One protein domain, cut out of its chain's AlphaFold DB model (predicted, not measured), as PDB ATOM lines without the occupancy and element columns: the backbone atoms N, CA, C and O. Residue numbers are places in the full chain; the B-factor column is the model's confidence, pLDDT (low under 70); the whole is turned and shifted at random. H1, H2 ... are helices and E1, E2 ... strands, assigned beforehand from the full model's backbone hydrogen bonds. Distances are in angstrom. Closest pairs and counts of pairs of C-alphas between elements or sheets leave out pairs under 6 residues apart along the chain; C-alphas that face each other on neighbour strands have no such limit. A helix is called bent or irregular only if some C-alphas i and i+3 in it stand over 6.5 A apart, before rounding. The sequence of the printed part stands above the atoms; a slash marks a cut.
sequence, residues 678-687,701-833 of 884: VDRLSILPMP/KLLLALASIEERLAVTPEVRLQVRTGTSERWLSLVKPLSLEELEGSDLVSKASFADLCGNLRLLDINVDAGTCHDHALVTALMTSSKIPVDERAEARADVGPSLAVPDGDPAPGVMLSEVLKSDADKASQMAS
ATOM      1  N   VAL A 678      14.606  74.545 144.023       89.38
ATOM      2  CA  VAL A 678      15.159  73.371 143.341       89.38
ATOM      3  C   VAL A 678      14.214  72.192 143.545       89.38
ATOM      4  O   VAL A 678      14.077  71.669 144.645       89.38
ATOM      5  N   ASP A 679      13.571  71.761 142.462       87.19
ATOM      6  CA  ASP A 679      12.708  70.582 142.436       87.19
ATOM      7  C   ASP A 679      13.549  69.297 142.499       87.19
ATOM      8  O   ASP A 679      13.150  68.325 143.136       87.19
ATOM      9  N   ARG A 680      14.711  69.275 141.826       89.94
ATOM     10  CA  ARG A 680      15.584  68.094 141.723       89.94
ATOM     11  C   ARG A 680      17.044  68.454 141.440       89.94
ATOM     12  O   ARG A 680      17.326  69.362 140.658       89.94
ATOM     13  N   LEU A 681      17.964  67.683 142.023       91.75
ATOM     14  CA  LEU A 681      19.413  67.784 141.831       91.75
ATOM     15  C   LEU A 681      20.025  66.403 141.541       91.75
ATOM     16  O   LEU A 681      19.973  65.518 142.396       91.75
ATOM     17  N   SER A 682      20.674  66.250 140.384       90.62
ATOM     18  CA  SER A 682      21.499  65.078 140.036       90.62
ATOM     19  C   SER A 682      22.967  65.471 139.815       90.62
ATOM     20  O   SER A 682      23.248  66.552 139.295       90.62
ATOM     21  N   ILE A 683      23.909  64.572 140.128       89.75
ATOM     22  CA  ILE A 683      25.268  64.603 139.555       89.75
ATOM     23  C   ILE A 683      25.282  63.759 138.279       89.75
ATOM     24  O   ILE A 683      24.718  62.666 138.239       89.75
ATOM     25  N   LEU A 684      25.955  64.262 137.249       88.12
ATOM     26  CA  LEU A 684      26.134  63.622 135.948       88.12
ATOM     27  C   LEU A 684      27.461  62.838 135.894       88.12
ATOM     28  O   LEU A 684      28.424  63.219 136.567       88.12
ATOM     29  N   PRO A 685      27.558  61.769 135.080       83.06
ATOM     30  CA  PRO A 685      28.781  60.980 134.967       83.06
ATOM     31  C   PRO A 685      29.958  61.820 134.449       83.06
ATOM     32  O   PRO A 685      29.816  62.637 133.534       83.06
ATOM     33  N   MET A 686      31.134  61.591 135.031       76.38
ATOM     34  CA  MET A 686      32.363  62.338 134.733       76.38
ATOM     35  C   MET A 686      33.296  61.505 133.837       76.38
ATOM     36  O   MET A 686      33.309  60.276 133.955       76.38
ATOM     37  N   PRO A 687      34.073  62.126 132.926       63.72
ATOM     38  CA  PRO A 687      35.039  61.396 132.107       63.72
ATOM     39  C   PRO A 687      36.103  60.732 132.996       63.72
ATOM     40  O   PRO A 687      36.590  61.338 133.948       63.72
ATOM     41  N   LYS A 701      46.211  52.979 152.097       54.94
ATOM     42  CA  LYS A 701      44.856  52.632 151.632       54.94
ATOM     43  C   LYS A 701      43.786  52.920 152.698       54.94
ATOM     44  O   LYS A 701      42.723  53.434 152.357       54.94
ATOM     45  N   LEU A 702      44.078  52.689 153.982       50.75
ATOM     46  CA  LEU A 702      43.205  53.079 155.099       50.75
ATOM     47  C   LEU A 702      43.147  54.606 155.299       50.75
ATOM     48  O   LEU A 702      42.066  55.157 155.496       50.75
ATOM     49  N   LEU A 703      44.278  55.311 155.193       51.38
ATOM     50  CA  LEU A 703      44.330  56.775 155.298       51.38
ATOM     51  C   LEU A 703      43.570  57.479 154.164       51.38
ATOM     52  O   LEU A 703      42.977  58.530 154.420       51.38
ATOM     53  N   LEU A 704      43.545  56.894 152.961       54.91
ATOM     54  CA  LEU A 704      42.735  57.340 151.820       54.91
ATOM     55  C   LEU A 704      41.233  57.079 152.019       54.91
ATOM     56  O   LEU A 704      40.417  57.904 151.619       54.91
ATOM     57  N   ALA A 705      40.863  55.952 152.639       53.03
ATOM     58  CA  ALA A 705      39.466  55.600 152.912       53.03
ATOM     59  C   ALA A 705      38.821  56.461 154.016       53.03
ATOM     60  O   ALA A 705      37.606  56.618 154.045       53.03
ATOM     61  N   LEU A 706      39.632  57.040 154.907       55.16
ATOM     62  CA  LEU A 706      39.197  57.907 156.009       55.16
ATOM     63  C   LEU A 706      39.066  59.399 155.618       55.16
ATOM     64  O   LEU A 706      39.096  60.256 156.504       55.16
ATOM     65  N   ALA A 707      39.047  59.742 154.327       63.47
ATOM     66  CA  ALA A 707      38.906  61.127 153.862       63.47
ATOM     67  C   ALA A 707      37.426  61.548 153.788       63.47
ATOM     68  O   ALA A 707      36.583  60.756 153.361       63.47
ATOM     69  N   SER A 708      37.099  62.782 154.185       74.88
ATOM     70  CA  SER A 708      35.715  63.274 154.167       74.88
ATOM     71  C   SER A 708      35.210  63.497 152.735       74.88
ATOM     72  O   SER A 708      35.986  63.701 151.800       74.88
ATOM     73  N   ILE A 709      33.888  63.479 152.537       78.12
ATOM     74  CA  ILE A 709      33.291  63.749 151.218       78.12
ATOM     75  C   ILE A 709      33.630  65.176 150.747       78.12
ATOM     76  O   ILE A 709      33.879  65.376 149.560       78.12
ATOM     77  N   GLU A 710      33.764  66.131 151.671       79.19
ATOM     78  CA  GLU A 710      34.226  67.501 151.411       79.19
ATOM     79  C   GLU A 710      35.695  67.539 150.951       79.19
ATOM     80  O   GLU A 710      35.995  68.154 149.927       79.19
ATOM     81  N   GLU A 711      36.607  66.833 151.639       76.88
ATOM     82  CA  GLU A 711      38.022  66.712 151.238       76.88
ATOM     83  C   GLU A 711      38.137  66.134 149.814       76.88
ATOM     84  O   GLU A 711      38.892  66.639 148.978       76.88
ATOM     85  N   ARG A 712      37.350  65.094 149.506       78.75
ATOM     86  CA  ARG A 712      37.325  64.446 148.182       78.75
ATOM     87  C   ARG A 712      36.727  65.350 147.100       78.75
ATOM     88  O   ARG A 712      37.259  65.429 145.987       78.75
ATOM     89  N   LEU A 713      35.648  66.062 147.418       82.12
ATOM     90  CA  LEU A 713      35.019  67.033 146.523       82.12
ATOM     91  C   LEU A 713      35.973  68.195 146.210       82.12
ATOM     92  O   LEU A 713      36.094  68.582 145.047       82.12
ATOM     93  N   ALA A 714      36.709  68.707 147.200       78.81
ATOM     94  CA  ALA A 714      37.689  69.780 147.021       78.81
ATOM     95  C   ALA A 714      38.831  69.402 146.053       78.81
ATOM     96  O   ALA A 714      39.306  70.260 145.305       78.81
ATOM     97  N   VAL A 715      39.229  68.124 146.022       79.94
ATOM     98  CA  VAL A 715      40.272  67.589 145.123       79.94
ATOM     99  C   VAL A 715      39.761  67.290 143.705       79.94
ATOM    100  O   VAL A 715      40.529  67.397 142.754       79.94
ATOM    101  N   THR A 716      38.477  66.960 143.533       81.81
ATOM    102  CA  THR A 716      37.886  66.661 142.210       81.81
ATOM    103  C   THR A 716      37.967  67.892 141.279       81.81
ATOM    104  O   THR A 716      37.545  68.969 141.708       81.81
ATOM    105  N   PRO A 717      38.486  67.800 140.037       79.25
ATOM    106  CA  PRO A 717      38.750  68.983 139.205       79.25
ATOM    107  C   PRO A 717      37.471  69.664 138.689       79.25
ATOM    108  O   PRO A 717      37.271  70.858 138.925       79.25
ATOM    109  N   GLU A 718      36.587  68.889 138.057       85.38
ATOM    110  CA  GLU A 718      35.279  69.293 137.526       85.38
ATOM    111  C   GLU A 718      34.185  68.431 138.180       85.38
ATOM    112  O   GLU A 718      34.404  67.245 138.416       85.38
ATOM    113  N   VAL A 719      33.008  68.996 138.460       87.19
ATOM    114  CA  VAL A 719      31.797  68.255 138.853       87.19
ATOM    115  C   VAL A 719      30.618  68.753 138.025       87.19
ATOM    116  O   VAL A 719      30.339  69.950 138.009       87.19
ATOM    117  N   ARG A 720      29.914  67.841 137.347       89.31
ATOM    118  CA  ARG A 720      28.787  68.169 136.462       89.31
ATOM    119  C   ARG A 720      27.456  67.938 137.167       89.31
ATOM    120  O   ARG A 720      27.194  66.828 137.623       89.31
ATOM    121  N   LEU A 721      26.619  68.966 137.243       91.44
ATOM    122  CA  LEU A 721      25.310  68.930 137.899       91.44
ATOM    123  C   LEU A 721      24.175  69.115 136.892       91.44
ATOM    124  O   LEU A 721      24.312  69.858 135.921       91.44
ATOM    125  N   GLN A 722      23.030  68.504 137.186       92.62
ATOM    126  CA  GLN A 722      21.733  68.825 136.599       92.62
ATOM    127  C   GLN A 722      20.824  69.351 137.712       92.62
ATOM    128  O   GLN A 722      20.534  68.640 138.675       92.62
ATOM    129  N   VAL A 723      20.410  70.610 137.590       90.94
ATOM    130  CA  VAL A 723      19.581  71.340 138.553       90.94
ATOM    131  C   VAL A 723      18.252  71.672 137.885       90.94
ATOM    132  O   VAL A 723      18.196  72.471 136.950       90.94
ATOM    133  N   ARG A 724      17.168  71.068 138.365       90.19
ATOM    134  CA  ARG A 724      15.806  71.350 137.907       90.19
ATOM    135  C   ARG A 724      15.118  72.236 138.933       90.19
ATOM    136  O   ARG A 724      15.072  71.899 140.110       90.19
ATOM    137  N   THR A 725      14.578  73.357 138.479       88.12
ATOM    138  CA  THR A 725      13.786  74.302 139.275       88.12
ATOM    139  C   THR A 725      12.346  74.346 138.772       88.12
ATOM    140  O   THR A 725      12.036  73.811 137.699       88.12
ATOM    141  N   GLY A 726      11.462  75.037 139.493       82.88
ATOM    142  CA  GLY A 726      10.048  75.192 139.130       82.88
ATOM    143  C   GLY A 726       9.774  75.821 137.749       82.88
ATOM    144  O   GLY A 726       8.638  75.797 137.284       82.88
ATOM    145  N   THR A 727      10.784  76.370 137.060       82.69
ATOM    146  CA  THR A 727      10.653  76.956 135.707       82.69
ATOM    147  C   THR A 727      11.653  76.437 134.672       82.69
ATOM    148  O   THR A 727      11.428  76.615 133.473       82.69
ATOM    149  N   SER A 728      12.776  75.849 135.092       86.62
ATOM    150  CA  SER A 728      13.907  75.560 134.198       86.62
ATOM    151  C   SER A 728      14.655  74.289 134.559       86.62
ATOM    152  O   SER A 728      14.690  73.901 135.722       86.62
ATOM    153  N   GLU A 729      15.309  73.690 133.573       88.81
ATOM    154  CA  GLU A 729      16.320  72.659 133.782       88.81
ATOM    155  C   GLU A 729      17.684  73.203 133.351       88.81
ATOM    156  O   GLU A 729      17.804  73.846 132.305       88.81
ATOM    157  N   ARG A 730      18.693  73.039 134.211       90.25
ATOM    158  CA  ARG A 730      20.018  73.648 134.069       90.25
ATOM    159  C   ARG A 730      21.106  72.595 134.217       90.25
ATOM    160  O   ARG A 730      21.108  71.844 135.188       90.25
ATOM    161  N   TRP A 731      22.058  72.576 133.293       91.31
ATOM    162  CA  TRP A 731      23.246  71.726 133.342       91.31
ATOM    163  C   TRP A 731      24.466  72.613 133.599       91.31
ATOM    164  O   TRP A 731      24.665  73.588 132.875       91.31
ATOM    165  N   LEU A 732      25.243  72.298 134.639       90.25
ATOM    166  CA  LEU A 732      26.327  73.136 135.168       90.25
ATOM    167  C   LEU A 732      27.630  72.342 135.308       90.25
ATOM    168  O   LEU A 732      27.626  71.286 135.944       90.25
ATOM    169  N   SER A 733      28.750  72.890 134.837       88.81
ATOM    170  CA  SER A 733      30.094  72.400 135.185       88.81
ATOM    171  C   SER A 733      30.717  73.262 136.284       88.81
ATOM    172  O   SER A 733      31.068  74.421 136.061       88.81
ATOM    173  N   LEU A 734      30.863  72.684 137.480       87.50
ATOM    174  CA  LEU A 734      31.524  73.294 138.634       87.50
ATOM    175  C   LEU A 734      33.016  72.945 138.641       87.50
ATOM    176  O   LEU A 734      33.386  71.791 138.863       87.50
ATOM    177  N   VAL A 735      33.877  73.943 138.464       86.12
ATOM    178  CA  VAL A 735      35.337  73.774 138.403       86.12
ATOM    179  C   VAL A 735      35.986  74.310 139.682       86.12
ATOM    180  O   VAL A 735      35.495  75.259 140.300       86.12
ATOM    181  N   LYS A 736      37.088  73.696 140.124       79.75
ATOM    182  CA  LYS A 736      37.909  74.231 141.224       79.75
ATOM    183  C   LYS A 736      38.456  75.630 140.855       79.75
ATOM    184  O   LYS A 736      38.971  75.777 139.749       79.75
ATOM    185  N   PRO A 737      38.413  76.638 141.751       68.88
ATOM    186  CA  PRO A 737      39.080  77.915 141.500       68.88
ATOM    187  C   PRO A 737      40.591  77.703 141.306       68.88
ATOM    188  O   PRO A 737      41.238  77.019 142.106       68.88
ATOM    189  N   LEU A 738      41.124  78.274 140.223       61.75
ATOM    190  CA  LEU A 738      42.551  78.262 139.880       61.75
ATOM    191  C   LEU A 738      43.376  79.059 140.900       61.75
ATOM    192  O   LEU A 738      42.844  79.917 141.611       61.75
ATOM    193  N   SER A 739      44.674  78.764 140.997       54.09
ATOM    194  CA  SER A 739      45.545  79.469 141.937       54.09
ATOM    195  C   SER A 739      45.899  80.882 141.451       54.09
ATOM    196  O   SER A 739      45.844  81.188 140.260       54.09
ATOM    197  N   LEU A 740      46.294  81.751 142.387       44.53
ATOM    198  CA  LEU A 740      46.699  83.136 142.100       44.53
ATOM    199  C   LEU A 740      47.916  83.247 141.164       44.53
ATOM    200  O   LEU A 740      48.128  84.306 140.586       44.53
ATOM    201  N   GLU A 741      48.695  82.176 141.008       47.16
ATOM    202  CA  GLU A 741      49.889  82.127 140.153       47.16
ATOM    203  C   GLU A 741      49.571  81.689 138.708       47.16
ATOM    204  O   GLU A 741      50.410  81.827 137.823       47.16
ATOM    205  N   GLU A 742      48.358  81.185 138.445       53.03
ATOM    206  CA  GLU A 742      47.951  80.623 137.145       53.03
ATOM    207  C   GLU A 742      47.076  81.571 136.300       53.03
ATOM    208  O   GLU A 742      46.766  81.249 135.154       53.03
ATOM    209  N   LEU A 743      46.657  82.728 136.839       48.59
ATOM    210  CA  LEU A 743      45.648  83.612 136.227       48.59
ATOM    211  C   LEU A 743      46.011  85.112 136.213       48.59
ATOM    212  O   LEU A 743      45.228  85.960 136.648       48.59
ATOM    213  N   GLU A 744      47.137  85.482 135.599       39.34
ATOM    214  CA  GLU A 744      47.302  86.860 135.105       39.34
ATOM    215  C   GLU A 744      46.393  87.108 133.879       39.34
ATOM    216  O   GLU A 744      46.825  87.023 132.731       39.34
ATOM    217  N   GLY A 745      45.115  87.426 134.130       51.38
ATOM    218  CA  GLY A 745      44.210  88.015 133.128       51.38
ATOM    219  C   GLY A 745      42.989  87.194 132.688       51.38
ATOM    220  O   GLY A 745      42.678  87.200 131.500       51.38
ATOM    221  N   SER A 746      42.264  86.526 133.599       52.03
ATOM    222  CA  SER A 746      40.919  85.998 133.283       52.03
ATOM    223  C   SER A 746      39.848  86.382 134.311       52.03
ATOM    224  O   SER A 746      40.108  86.437 135.515       52.03
ATOM    225  N   ASP A 747      38.615  86.572 133.833       55.03
ATOM    226  CA  ASP A 747      37.442  86.967 134.632       55.03
ATOM    227  C   ASP A 747      36.907  85.859 135.568       55.03
ATOM    228  O   ASP A 747      35.841  85.991 136.163       55.03
ATOM    229  N   LEU A 748      37.626  84.742 135.727       55.53
ATOM    230  CA  LEU A 748      37.216  83.642 136.609       55.53
ATOM    231  C   LEU A 748      37.346  83.988 138.101       55.53
ATOM    232  O   LEU A 748      36.609  83.440 138.917       55.53
ATOM    233  N   VAL A 749      38.243  84.911 138.467       57.41
ATOM    234  CA  VAL A 749      38.518  85.288 139.870       57.41
ATOM    235  C   VAL A 749      37.360  86.078 140.506       57.41
ATOM    236  O   VAL A 749      37.217  86.095 141.728       57.41
ATOM    237  N   SER A 750      36.515  86.723 139.697       67.75
ATOM    238  CA  SER A 750      35.403  87.568 140.156       67.75
ATOM    239  C   SER A 750      34.050  86.849 140.229       67.75
ATOM    240  O   SER A 750      33.094  87.442 140.736       67.75
ATOM    241  N   LYS A 751      33.943  85.594 139.769       81.69
ATOM    242  CA  LYS A 751      32.693  84.812 139.783       81.69
ATOM    243  C   LYS A 751      32.290  84.347 141.189       81.69
ATOM    244  O   LYS A 751      33.131  84.130 142.060       81.69
ATOM    245  N   ALA A 752      30.986  84.181 141.405       84.25
ATOM    246  CA  ALA A 752      30.425  83.607 142.627       84.25
ATOM    247  C   ALA A 752      30.708  82.093 142.722       84.25
ATOM    248  O   ALA A 752      30.695  81.384 141.715       84.25
ATOM    249  N   SER A 753      30.938  81.579 143.935       88.44
ATOM    250  CA  SER A 753      31.021  80.129 144.166       88.44
ATOM    251  C   SER A 753      29.630  79.485 144.225       88.44
ATOM    252  O   SER A 753      28.631  80.167 144.455       88.44
ATOM    253  N   PHE A 754      29.536  78.162 144.076       87.94
ATOM    254  CA  PHE A 754      28.261  77.454 144.248       87.94
ATOM    255  C   PHE A 754      27.692  77.628 145.671       87.94
ATOM    256  O   PHE A 754      26.484  77.796 145.835       87.94
ATOM    257  N   ALA A 755      28.561  77.719 146.687       86.75
ATOM    258  CA  ALA A 755      28.169  78.101 148.044       86.75
ATOM    259  C   ALA A 755      27.584  79.528 148.133       86.75
ATOM    260  O   ALA A 755      26.602  79.745 148.843       86.75
ATOM    261  N   ASP A 756      28.117  80.501 147.382       86.00
ATOM    262  CA  ASP A 756      27.539  81.853 147.308       86.00
ATOM    263  C   ASP A 756      26.165  81.852 146.622       86.00
ATOM    264  O   ASP A 756      25.256  82.548 147.081       86.00
ATOM    265  N   LEU A 757      25.995  81.065 145.552       86.75
ATOM    266  CA  LEU A 757      24.737  80.945 144.803       86.75
ATOM    267  C   LEU A 757      23.596  80.378 145.659       86.75
ATOM    268  O   LEU A 757      22.473  80.889 145.587       86.75
ATOM    269  N   CYS A 758      23.885  79.363 146.478       86.19
ATOM    270  CA  CYS A 758      22.913  78.758 147.389       86.19
ATOM    271  C   CYS A 758      22.720  79.584 148.676       86.19
ATOM    272  O   CYS A 758      21.591  79.818 149.097       86.19
ATOM    273  N   GLY A 759      23.804  80.059 149.299       81.06
ATOM    274  CA  GLY A 759      23.769  80.697 150.621       81.06
ATOM    275  C   GLY A 759      23.504  82.207 150.609       81.06
ATOM    276  O   GLY A 759      22.505  82.673 151.164       81.06
ATOM    277  N   ASN A 760      24.412  82.977 150.001       75.75
ATOM    278  CA  ASN A 760      24.424  84.448 150.070       75.75
ATOM    279  C   ASN A 760      23.442  85.095 149.081       75.75
ATOM    280  O   ASN A 760      22.745  86.051 149.415       75.75
ATOM    281  N   LEU A 761      23.381  84.564 147.858       75.75
ATOM    282  CA  LEU A 761      22.527  85.054 146.773       75.75
ATOM    283  C   LEU A 761      21.131  84.419 146.776       75.75
ATOM    284  O   LEU A 761      20.169  85.050 146.328       75.75
ATOM    285  N   ARG A 762      21.023  83.173 147.263       78.44
ATOM    286  CA  ARG A 762      19.800  82.349 147.245       78.44
ATOM    287  C   ARG A 762      19.127  82.335 145.869       78.44
ATOM    288  O   ARG A 762      17.927  82.600 145.731       78.44
ATOM    289  N   LEU A 763      19.943  82.099 144.841       82.44
ATOM    290  CA  LEU A 763      19.498  81.885 143.462       82.44
ATOM    291  C   LEU A 763      19.062  80.433 143.239       82.44
ATOM    292  O   LEU A 763      18.201  80.197 142.398       82.44
ATOM    293  N   LEU A 764      19.605  79.506 144.032       85.69
ATOM    294  CA  LEU A 764      19.136  78.133 144.188       85.69
ATOM    295  C   LEU A 764      18.800  77.905 145.667       85.69
ATOM    296  O   LEU A 764      19.645  78.140 146.525       85.69
ATOM    297  N   ASP A 765      17.583  77.461 145.965       87.12
ATOM    298  CA  ASP A 765      17.147  77.069 147.308       87.12
ATOM    299  C   ASP A 765      16.962  75.547 147.338       87.12
ATOM    300  O   ASP A 765      16.115  75.002 146.625       87.12
ATOM    301  N   ILE A 766      17.809  74.864 148.114       87.25
ATOM    302  CA  ILE A 766      17.841  73.402 148.255       87.25
ATOM    303  C   ILE A 766      17.460  73.082 149.702       87.25
ATOM    304  O   ILE A 766      18.315  72.974 150.582       87.25
ATOM    305  N   ASN A 767      16.159  72.980 149.965       83.75
ATOM    306  CA  ASN A 767      15.654  72.689 151.301       83.75
ATOM    307  C   ASN A 767      15.708  71.178 151.590       83.75
ATOM    308  O   ASN A 767      14.749  70.450 151.339       83.75
ATOM    309  N   VAL A 768      16.847  70.722 152.121       81.31
ATOM    310  CA  VAL A 768      17.127  69.306 152.429       81.31
ATOM    311  C   VAL A 768      16.135  68.712 153.447       81.31
ATOM    312  O   VAL A 768      15.867  67.517 153.392       81.31
ATOM    313  N   ASP A 769      15.533  69.535 154.314       79.88
ATOM    314  CA  ASP A 769      14.515  69.107 155.289       79.88
ATOM    315  C   ASP A 769      13.106  68.929 154.674       79.88
ATOM    316  O   ASP A 769      12.208  68.399 155.331       79.88
ATOM    317  N   ALA A 770      12.889  69.379 153.429       75.69
ATOM    318  CA  ALA A 770      11.591  69.392 152.739       75.69
ATOM    319  C   ALA A 770      11.575  68.568 151.432       75.69
ATOM    320  O   ALA A 770      10.795  68.844 150.513       75.69
ATOM    321  N   GLY A 771      12.446  67.565 151.333       78.19
ATOM    322  CA  GLY A 771      12.477  66.628 150.217       78.19
ATOM    323  C   GLY A 771      13.277  65.371 150.528       78.19
ATOM    324  O   GLY A 771      13.961  65.266 151.547       78.19
ATOM    325  N   THR A 772      13.218  64.405 149.620       83.88
ATOM    326  CA  THR A 772      13.998  63.174 149.731       83.88
ATOM    327  C   THR A 772      15.451  63.429 149.332       83.88
ATOM    328  O   THR A 772      15.741  63.888 148.230       83.88
ATOM    329  N   CYS A 773      16.389  63.141 150.238       85.25
ATOM    330  CA  CYS A 773      17.824  63.287 149.998       85.25
ATOM    331  C   CYS A 773      18.529  61.925 150.092       85.25
ATOM    332  O   CYS A 773      18.476  61.263 151.130       85.25
ATOM    333  N   HIS A 774      19.182  61.500 149.009       84.19
ATOM    334  CA  HIS A 774      19.844  60.193 148.920       84.19
ATOM    335  C   HIS A 774      21.280  60.198 149.465       84.19
ATOM    336  O   HIS A 774      21.718  59.190 150.016       84.19
ATOM    337  N   ASP A 775      21.996  61.320 149.349       83.19
ATOM    338  CA  ASP A 775      23.309  61.527 149.973       83.19
ATOM    339  C   ASP A 775      23.398  62.944 150.554       83.19
ATOM    340  O   ASP A 775      23.866  63.893 149.919       83.19
ATOM    341  N   HIS A 776      22.933  63.080 151.796       84.25
ATOM    342  CA  HIS A 776      22.951  64.344 152.529       84.25
ATOM    343  C   HIS A 776      24.378  64.877 152.726       84.25
ATOM    344  O   HIS A 776      24.582  66.090 152.704       84.25
ATOM    345  N   ALA A 777      25.383  64.010 152.880       81.94
ATOM    346  CA  ALA A 777      26.760  64.451 153.080       81.94
ATOM    347  C   ALA A 777      27.339  65.068 151.797       81.94
ATOM    348  O   ALA A 777      28.013  66.097 151.861       81.94
ATOM    349  N   LEU A 778      27.027  64.498 150.632       84.38
ATOM    350  CA  LEU A 778      27.422  65.043 149.334       84.38
ATOM    351  C   LEU A 778      26.630  66.305 148.955       84.38
ATOM    352  O   LEU A 778      27.218  67.236 148.410       84.38
ATOM    353  N   VAL A 779      25.339  66.396 149.299       86.12
ATOM    354  CA  VAL A 779      24.551  67.635 149.126       86.12
ATOM    355  C   VAL A 779      25.085  68.761 150.016       86.12
ATOM    356  O   VAL A 779      25.314  69.863 149.521       86.12
ATOM    357  N   THR A 780      25.368  68.498 151.296       86.38
ATOM    358  CA  THR A 780      25.990  69.492 152.188       86.38
ATOM    359  C   THR A 780      27.372  69.911 151.683       86.38
ATOM    360  O   THR A 780      27.627  71.109 151.594       86.38
ATOM    361  N   ALA A 781      28.219  68.964 151.260       84.56
ATOM    362  CA  ALA A 781      29.535  69.262 150.689       84.56
ATOM    363  C   ALA A 781      29.455  70.102 149.399       84.56
ATOM    364  O   ALA A 781      30.301  70.964 149.168       84.56
ATOM    365  N   LEU A 782      28.438  69.887 148.554       86.38
ATOM    366  CA  LEU A 782      28.182  70.743 147.394       86.38
ATOM    367  C   LEU A 782      27.769  72.154 147.825       86.38
ATOM    368  O   LEU A 782      28.334  73.119 147.317       86.38
ATOM    369  N   MET A 783      26.852  72.301 148.785       87.00
ATOM    370  CA  MET A 783      26.410  73.618 149.273       87.00
ATOM    371  C   MET A 783      27.496  74.405 150.027       87.00
ATOM    372  O   MET A 783      27.393  75.626 150.116       87.00
ATOM    373  N   THR A 784      28.549  73.752 150.530       87.12
ATOM    374  CA  THR A 784      29.746  74.401 151.105       87.12
ATOM    375  C   THR A 784      30.916  74.513 150.113       87.12
ATOM    376  O   THR A 784      31.987  75.015 150.461       87.12
ATOM    377  N   SER A 785      30.730  74.083 148.861       86.69
ATOM    378  CA  SER A 785      31.780  74.011 147.845       86.69
ATOM    379  C   SER A 785      32.207  75.382 147.317       86.69
ATOM    380  O   SER A 785      31.411  76.144 146.765       86.69
ATOM    381  N   SER A 786      33.515  75.642 147.366       86.06
ATOM    382  CA  SER A 786      34.158  76.815 146.761       86.06
ATOM    383  C   SER A 786      34.338  76.724 145.236       86.06
ATOM    384  O   SER A 786      34.960  77.606 144.644       86.06
ATOM    385  N   LYS A 787      33.816  75.672 144.582       87.81
ATOM    386  CA  LYS A 787      33.829  75.550 143.114       87.81
ATOM    387  C   LYS A 787      32.954  76.613 142.450       87.81
ATOM    388  O   LYS A 787      31.953  77.052 143.013       87.81
ATOM    389  N   ILE A 788      33.327  76.977 141.229       88.00
ATOM    390  CA  ILE A 788      32.712  78.043 140.433       88.00
ATOM    391  C   ILE A 788      32.036  77.419 139.198       88.00
ATOM    392  O   ILE A 788      32.661  76.571 138.552       88.00
ATOM    393  N   PRO A 789      30.795  77.803 138.838       87.12
ATOM    394  CA  PRO A 789      30.188  77.411 137.568       87.12
ATOM    395  C   PRO A 789      30.875  78.106 136.385       87.12
ATOM    396  O   PRO A 789      31.008  79.334 136.348       87.12
ATOM    397  N   VAL A 790      31.303  77.316 135.399       81.00
ATOM    398  CA  VAL A 790      31.960  77.821 134.182       81.00
ATOM    399  C   VAL A 790      31.046  77.653 132.975       81.00
ATOM    400  O   VAL A 790      30.591  78.661 132.436       81.00
ATOM    401  N   ASP A 791      30.722  76.412 132.612       80.31
ATOM    402  CA  ASP A 791      29.769  76.109 131.545       80.31
ATOM    403  C   ASP A 791      28.358  75.945 132.122       80.31
ATOM    404  O   ASP A 791      28.149  75.199 133.083       80.31
ATOM    405  N   GLU A 792      27.384  76.628 131.516       85.19
ATOM    406  CA  GLU A 792      25.961  76.499 131.836       85.19
ATOM    407  C   GLU A 792      25.121  76.380 130.562       85.19
ATOM    408  O   GLU A 792      25.269  77.155 129.616       85.19
ATOM    409  N   ARG A 793      24.182  75.434 130.574       85.56
ATOM    410  CA  ARG A 793      23.068  75.348 129.627       85.56
ATOM    411  C   ARG A 793      21.775  75.391 130.428       85.56
ATOM    412  O   ARG A 793      21.648  74.642 131.390       85.56
ATOM    413  N   ALA A 794      20.820  76.228 130.032       83.69
ATOM    414  CA  ALA A 794      19.539  76.382 130.718       83.69
ATOM    415  C   ALA A 794      18.381  76.322 129.715       83.69
ATOM    416  O   ALA A 794      18.354  77.088 128.752       83.69
ATOM    417  N   GLU A 795      17.418  75.432 129.950       85.00
ATOM    418  CA  GLU A 795      16.233  75.243 129.108       85.00
ATOM    419  C   GLU A 795      14.947  75.468 129.910       85.00
ATOM    420  O   GLU A 795      14.872  75.191 131.111       85.00
ATOM    421  N   ALA A 796      13.926  76.024 129.253       81.44
ATOM    422  CA  ALA A 796      12.620  76.239 129.861       81.44
ATOM    423  C   ALA A 796      11.841  74.919 129.919       81.44
ATOM    424  O   ALA A 796      11.829  74.144 128.963       81.44
ATOM    425  N   ARG A 797      11.167  74.666 131.042       83.38
ATOM    426  CA  ARG A 797      10.408  73.430 131.242       83.38
ATOM    427  C   ARG A 797       9.149  73.384 130.374       83.38
ATOM    428  O   ARG A 797       8.294  74.260 130.465       83.38
ATOM    429  N   ALA A 798       9.018  72.327 129.572       74.81
ATOM    430  CA  ALA A 798       7.843  72.069 128.734       74.81
ATOM    431  C   ALA A 798       6.717  71.311 129.471       74.81
ATOM    432  O   ALA A 798       5.607  71.204 128.954       74.81
ATOM    433  N   ASP A 799       6.990  70.778 130.666       79.31
ATOM    434  CA  ASP A 799       6.035  70.044 131.505       79.31
ATOM    435  C   ASP A 799       5.209  70.947 132.440       79.31
ATOM    436  O   ASP A 799       4.223  70.485 133.018       79.31
ATOM    437  N   VAL A 800       5.585  72.225 132.594       78.75
ATOM    438  CA  VAL A 800       4.931  73.149 133.535       78.75
ATOM    439  C   VAL A 800       3.800  73.964 132.902       78.75
ATOM    440  O   VAL A 800       3.840  74.377 131.746       78.75
ATOM    441  N   GLY A 801       2.770  74.241 133.698       77.19
ATOM    442  CA  GLY A 801       1.597  75.003 133.289       77.19
ATOM    443  C   GLY A 801       1.887  76.488 133.010       77.19
ATOM    444  O   GLY A 801       2.877  77.051 133.490       77.19
ATOM    445  N   PRO A 802       0.969  77.197 132.322       74.31
ATOM    446  CA  PRO A 802       1.181  78.561 131.813       74.31
ATOM    447  C   PRO A 802       1.408  79.645 132.888       74.31
ATOM    448  O   PRO A 802       1.740  80.784 132.571       74.31
ATOM    449  N   SER A 803       1.246  79.313 134.175       73.88
ATOM    450  CA  SER A 803       1.649  80.193 135.284       73.88
ATOM    451  C   SER A 803       3.175  80.301 135.417       73.88
ATOM    452  O   SER A 803       3.683  81.378 135.747       73.88
ATOM    453  N   LEU A 804       3.893  79.211 135.130       76.00
ATOM    454  CA  LEU A 804       5.347  79.068 135.264       76.00
ATOM    455  C   LEU A 804       6.079  79.028 133.918       76.00
ATOM    456  O   LEU A 804       7.244  79.412 133.875       76.00
ATOM    457  N   ALA A 805       5.389  78.667 132.831       73.12
ATOM    458  CA  ALA A 805       5.932  78.745 131.479       73.12
ATOM    459  C   ALA A 805       6.493  80.146 131.144       73.12
ATOM    460  O   ALA A 805       5.928  81.190 131.512       73.12
ATOM    461  N   VAL A 806       7.613  80.141 130.422       66.88
ATOM    462  CA  VAL A 806       8.287  81.327 129.881       66.88
ATOM    463  C   VAL A 806       7.672  81.670 128.514       66.88
ATOM    464  O   VAL A 806       7.320  80.743 127.785       66.88
ATOM    465  N   PRO A 807       7.479  82.955 128.159       63.31
ATOM    466  CA  PRO A 807       6.976  83.338 126.839       63.31
ATOM    467  C   PRO A 807       7.920  82.923 125.702       63.31
ATOM    468  O   PRO A 807       9.139  83.048 125.826       63.31
ATOM    469  N   ASP A 808       7.355  82.500 124.570       54.69
ATOM    470  CA  ASP A 808       8.128  82.183 123.367       54.69
ATOM    471  C   ASP A 808       8.929  83.408 122.887       54.69
ATOM    472  O   ASP A 808       8.358  84.427 122.494       54.69
ATOM    473  N   GLY A 809      10.261  83.288 122.890       54.56
ATOM    474  CA  GLY A 809      11.187  84.305 122.381       54.56
ATOM    475  C   GLY A 809      11.963  85.100 123.437       54.56
ATOM    476  O   GLY A 809      12.878  85.830 123.056       54.56
ATOM    477  N   ASP A 810      11.666  84.946 124.732       55.78
ATOM    478  CA  ASP A 810      12.560  85.442 125.789       55.78
ATOM    479  C   ASP A 810      13.872  84.614 125.823       55.78
ATOM    480  O   ASP A 810      13.855  83.413 125.530       55.78
ATOM    481  N   PRO A 811      15.028  85.219 126.177       56.03
ATOM    482  CA  PRO A 811      16.266  84.480 126.428       56.03
ATOM    483  C   PRO A 811      16.145  83.567 127.666       56.03
ATOM    484  O   PRO A 811      15.127  83.560 128.357       56.03
ATOM    485  N   ALA A 812      17.194  82.777 127.924       55.41
ATOM    486  CA  ALA A 812      17.221  81.683 128.901       55.41
ATOM    487  C   ALA A 812      16.539  81.998 130.260       55.41
ATOM    488  O   ALA A 812      16.605  83.130 130.742       55.41
ATOM    489  N   PRO A 813      15.888  81.004 130.903       59.50
ATOM    490  CA  PRO A 813      14.952  81.212 132.014       59.50
ATOM    491  C   PRO A 813      15.612  81.687 133.326       59.50
ATOM    492  O   PRO A 813      15.814  80.918 134.270       59.50
ATOM    493  N   GLY A 814      15.901  82.988 133.403       66.94
ATOM    494  CA  GLY A 814      16.518  83.675 134.540       66.94
ATOM    495  C   GLY A 814      17.961  84.109 134.262       66.94
ATOM    496  O   GLY A 814      18.450  84.017 133.144       66.94
ATOM    497  N   VAL A 815      18.660  84.580 135.296       75.38
ATOM    498  CA  VAL A 815      20.096  84.908 135.203       75.38
ATOM    499  C   VAL A 815      20.900  83.618 134.987       75.38
ATOM    500  O   VAL A 815      20.546  82.585 135.566       75.38
ATOM    501  N   MET A 816      21.965  83.664 134.181       82.00
ATOM    502  CA  MET A 816      22.952  82.580 134.107       82.00
ATOM    503  C   MET A 816      23.800  82.590 135.381       82.00
ATOM    504  O   MET A 816      24.459  83.579 135.695       82.00
ATOM    505  N   LEU A 817      23.782  81.489 136.126       83.62
ATOM    506  CA  LEU A 817      24.582  81.272 137.330       83.62
ATOM    507  C   LEU A 817      26.086  81.353 137.028       83.62
ATOM    508  O   LEU A 817      26.850  81.821 137.871       83.62
ATOM    509  N   SER A 818      26.501  80.951 135.822       82.06
ATOM    510  CA  SER A 818      27.881  81.072 135.335       82.06
ATOM    511  C   SER A 818      28.351  82.515 135.099       82.06
ATOM    512  O   SER A 818      29.558  82.739 134.990       82.06
ATOM    513  N   GLU A 819      27.451  83.501 135.044       82.50
ATOM    514  CA  GLU A 819      27.772  84.924 134.839       82.50
ATOM    515  C   GLU A 819      27.756  85.742 136.145       82.50
ATOM    516  O   GLU A 819      28.173  86.900 136.153       82.50
ATOM    517  N   VAL A 820      27.290  85.168 137.262       83.44
ATOM    518  CA  VAL A 820      27.105  85.912 138.519       83.44
ATOM    519  C   VAL A 820      28.441  86.214 139.195       83.44
ATOM    520  O   VAL A 820      29.259  85.322 139.431       83.44
ATOM    521  N   LEU A 821      28.643  87.479 139.573       83.50
ATOM    522  CA  LEU A 821      29.861  87.939 140.234       83.50
ATOM    523  C   LEU A 821      29.749  87.858 141.759       83.50
ATOM    524  O   LEU A 821      28.709  88.147 142.356       83.50
ATOM    525  N   LYS A 822      30.868  87.564 142.424       79.06
ATOM    526  CA  LYS A 822      30.966  87.529 143.888       79.06
ATOM    527  C   LYS A 822      30.598  88.869 144.534       79.06
ATOM    528  O   LYS A 822      29.922  88.889 145.558       79.06
ATOM    529  N   SER A 823      30.911  89.985 143.871       77.38
ATOM    530  CA  SER A 823      30.506  91.322 144.327       77.38
ATOM    531  C   SER A 823      28.990  91.511 144.431       77.38
ATOM    532  O   SER A 823      28.537  92.431 145.107       77.38
ATOM    533  N   ASP A 824      28.195  90.684 143.750       75.25
ATOM    534  CA  ASP A 824      26.736  90.731 143.837       75.25
ATOM    535  C   ASP A 824      26.215  89.880 145.000       75.25
ATOM    536  O   ASP A 824      25.203  90.241 145.598       75.25
ATOM    537  N   ALA A 825      26.951  88.837 145.409       70.69
ATOM    538  CA  ALA A 825      26.714  88.129 146.668       70.69
ATOM    539  C   ALA A 825      26.978  89.045 147.873       70.69
ATOM    540  O   ALA A 825      26.140  89.138 148.772       70.69
ATOM    541  N   ASP A 826      28.084  89.797 147.843       69.31
ATOM    542  CA  ASP A 826      28.427  90.772 148.885       69.31
ATOM    543  C   ASP A 826      27.325  91.839 149.043       69.31
ATOM    544  O   ASP A 826      26.916  92.150 150.164       69.31
ATOM    545  N   LYS A 827      26.775  92.354 147.931       68.50
ATOM    546  CA  LYS A 827      25.632  93.293 147.932       68.50
ATOM    547  C   LYS A 827      24.339  92.633 148.425       68.50
ATOM    548  O   LYS A 827      23.627  93.221 149.237       68.50
ATOM    549  N   ALA A 828      24.026  91.425 147.948       62.16
ATOM    550  CA  ALA A 828      22.801  90.706 148.303       62.16
ATOM    551  C   ALA A 828      22.739  90.361 149.800       62.16
ATOM    552  O   ALA A 828      21.676  90.497 150.409       62.16
ATOM    553  N   SER A 829      23.881  90.016 150.408       61.59
ATOM    554  CA  SER A 829      23.989  89.701 151.841       61.59
ATOM    555  C   SER A 829      23.466  90.821 152.758       61.59
ATOM    556  O   SER A 829      22.949  90.551 153.838       61.59
ATOM    557  N   GLN A 830      23.528  92.079 152.303       57.09
ATOM    558  CA  GLN A 830      23.087  93.265 153.047       57.09
ATOM    559  C   GLN A 830      21.585  93.569 152.881       57.09
ATOM    560  O   GLN A 830      21.067  94.476 153.534       57.09
ATOM    561  N   MET A 831      20.880  92.847 152.000       49.75
ATOM    562  CA  MET A 831      19.485  93.125 151.616       49.75
ATOM    563  C   MET A 831      18.545  91.908 151.688       49.75
ATOM    564  O   MET A 831      17.331  92.074 151.548       49.75
ATOM    565  N   ALA A 832      19.067  90.691 151.862       44.97
ATOM    566  CA  ALA A 832      18.293  89.458 151.736       44.97
ATOM    567  C   ALA A 832      17.333  89.193 152.916       44.97
ATOM    568  O   ALA A 832      17.731  89.145 154.080       44.97
ATOM    569  N   SER A 833      16.061  88.922 152.605       54.53
ATOM    570  CA  SER A 833      15.104  88.305 153.533       54.53
ATOM    571  C   SER A 833      15.294  86.786 153.564       54.53
ATOM    572  O   SER A 833      15.317  86.155 152.510       54.53
TER     573      SER A 833
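AT A GLANCE: This is residues 678 to 687 and 701 to 833 of the 884 residues of the protein "Hypothetical protein" of Polarella glacialis (UniProt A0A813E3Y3). A twisted sheet of four strands, E1, E2, E3 and E5, stands as a wall, and a string of short helices, H2, H5, H4 and H6, each touching the next, runs past one side of it with H4 grazing the sheet. Two long links loop away from the sheet: one holds residues 741 to 746, which stick out free, and the other is the unnamed stretch 797 to 821. The printed part has 143 residues with six named helices and five named strands, in the order E1 H1 H2 E2 E3 H3 H4 E4 H5 E5 H6. The sheet order is E1 - E2 - E3 - E5, all antiparallel, and the class is mixed, helices and strands. The whole is compact, with a radius of gyration of the C-alphas of 16.4 A and spans of 54 by 40 by 35 A.

HOW THE PARTS SIT: Start at edge strand E1, residues 678 to 683, and look beside it for its antiparallel neighbour E2, residues 718 to 725; N 682 and O 722 are 2.9 A apart, within hydrogen-bond range. Past a tight link, E2 forms a hairpin with E3, residues 728 to 735, where N 721 and O 732 are 2.8 A apart. The other edge strand is E5, residues 788 to 796, antiparallel to E3, with N 731 and O 793 at 2.8 A; E5 bends by 69 degrees at residue 791. H1, residues 701 to 705, is not on the sheet and touches no helix. H2, residues 709 to 715, touches H5, residues 776 to 783, at Glu 710 and Ala 781, the closest C-alphas, 5.1 A apart, at a steep tilt of 39 degrees, the same way. H3, residues 747 to 750, only grazes the sheet with residues 748 to 750. H4, residues 754 to 760, grazes it with residues 754 to 757; its closest C-alphas to E5 are Phe 754 and Ile 788, 5.9 A apart. H4 touches H5 about perpendicular, at 81 degrees, with the C-alphas of Ala 755 and Met 783 closest at 5.0 A. H4 also touches H6, residues 822 to 829, at a shallow tilt of 30 degrees, the same way; the C-alphas of Asn 760 and Ala 825 are closest, 5.5 A apart. E4, residues 771 to 773, pairs with no named strand and is near E1. In H1, H2, H4, H5 and H6 every O i to N i+4 pair is within hydrogen-bond range; H3 is too short for such a pair, and its one O i to N i+3 pair is not within range.

IN THESE COORDINATES: Find C-alpha 678 at (15.159, 73.371, 143.341); from there E1 runs 13.9 A to Ile 683. E2 begins at C-alpha 718, (35.279, 69.293, 137.526), and covers 22.1 A; E3 covers 21.9 A and E5 22.8 A. Among the helices, H2 measures 10.0 A, H4 9.9 A, H5 10.4 A and H6 10.8 A. H4 is neither bent nor irregular, but only just: C-alphas 757 and 760 are 6.3 A apart. H6 ends at C-alpha 829, (23.989, 89.701, 151.841).

THE WHOLE: The two C-alphas farthest apart are those of Leu 702 and Asp 808, at 55.5 A. Residues 688 to 700 are not printed, and C-alphas 687 and 701 are 23.5 A apart across this cut. The links E3 to H3, with 11 residues, and E5 to H6, with 25, are long. The mean pLDDT of the printed part is 76.1; look for values under 70 at residue 687 and in residues 701 to 707, 737 to 750, 806 to 814 and 826 to 833.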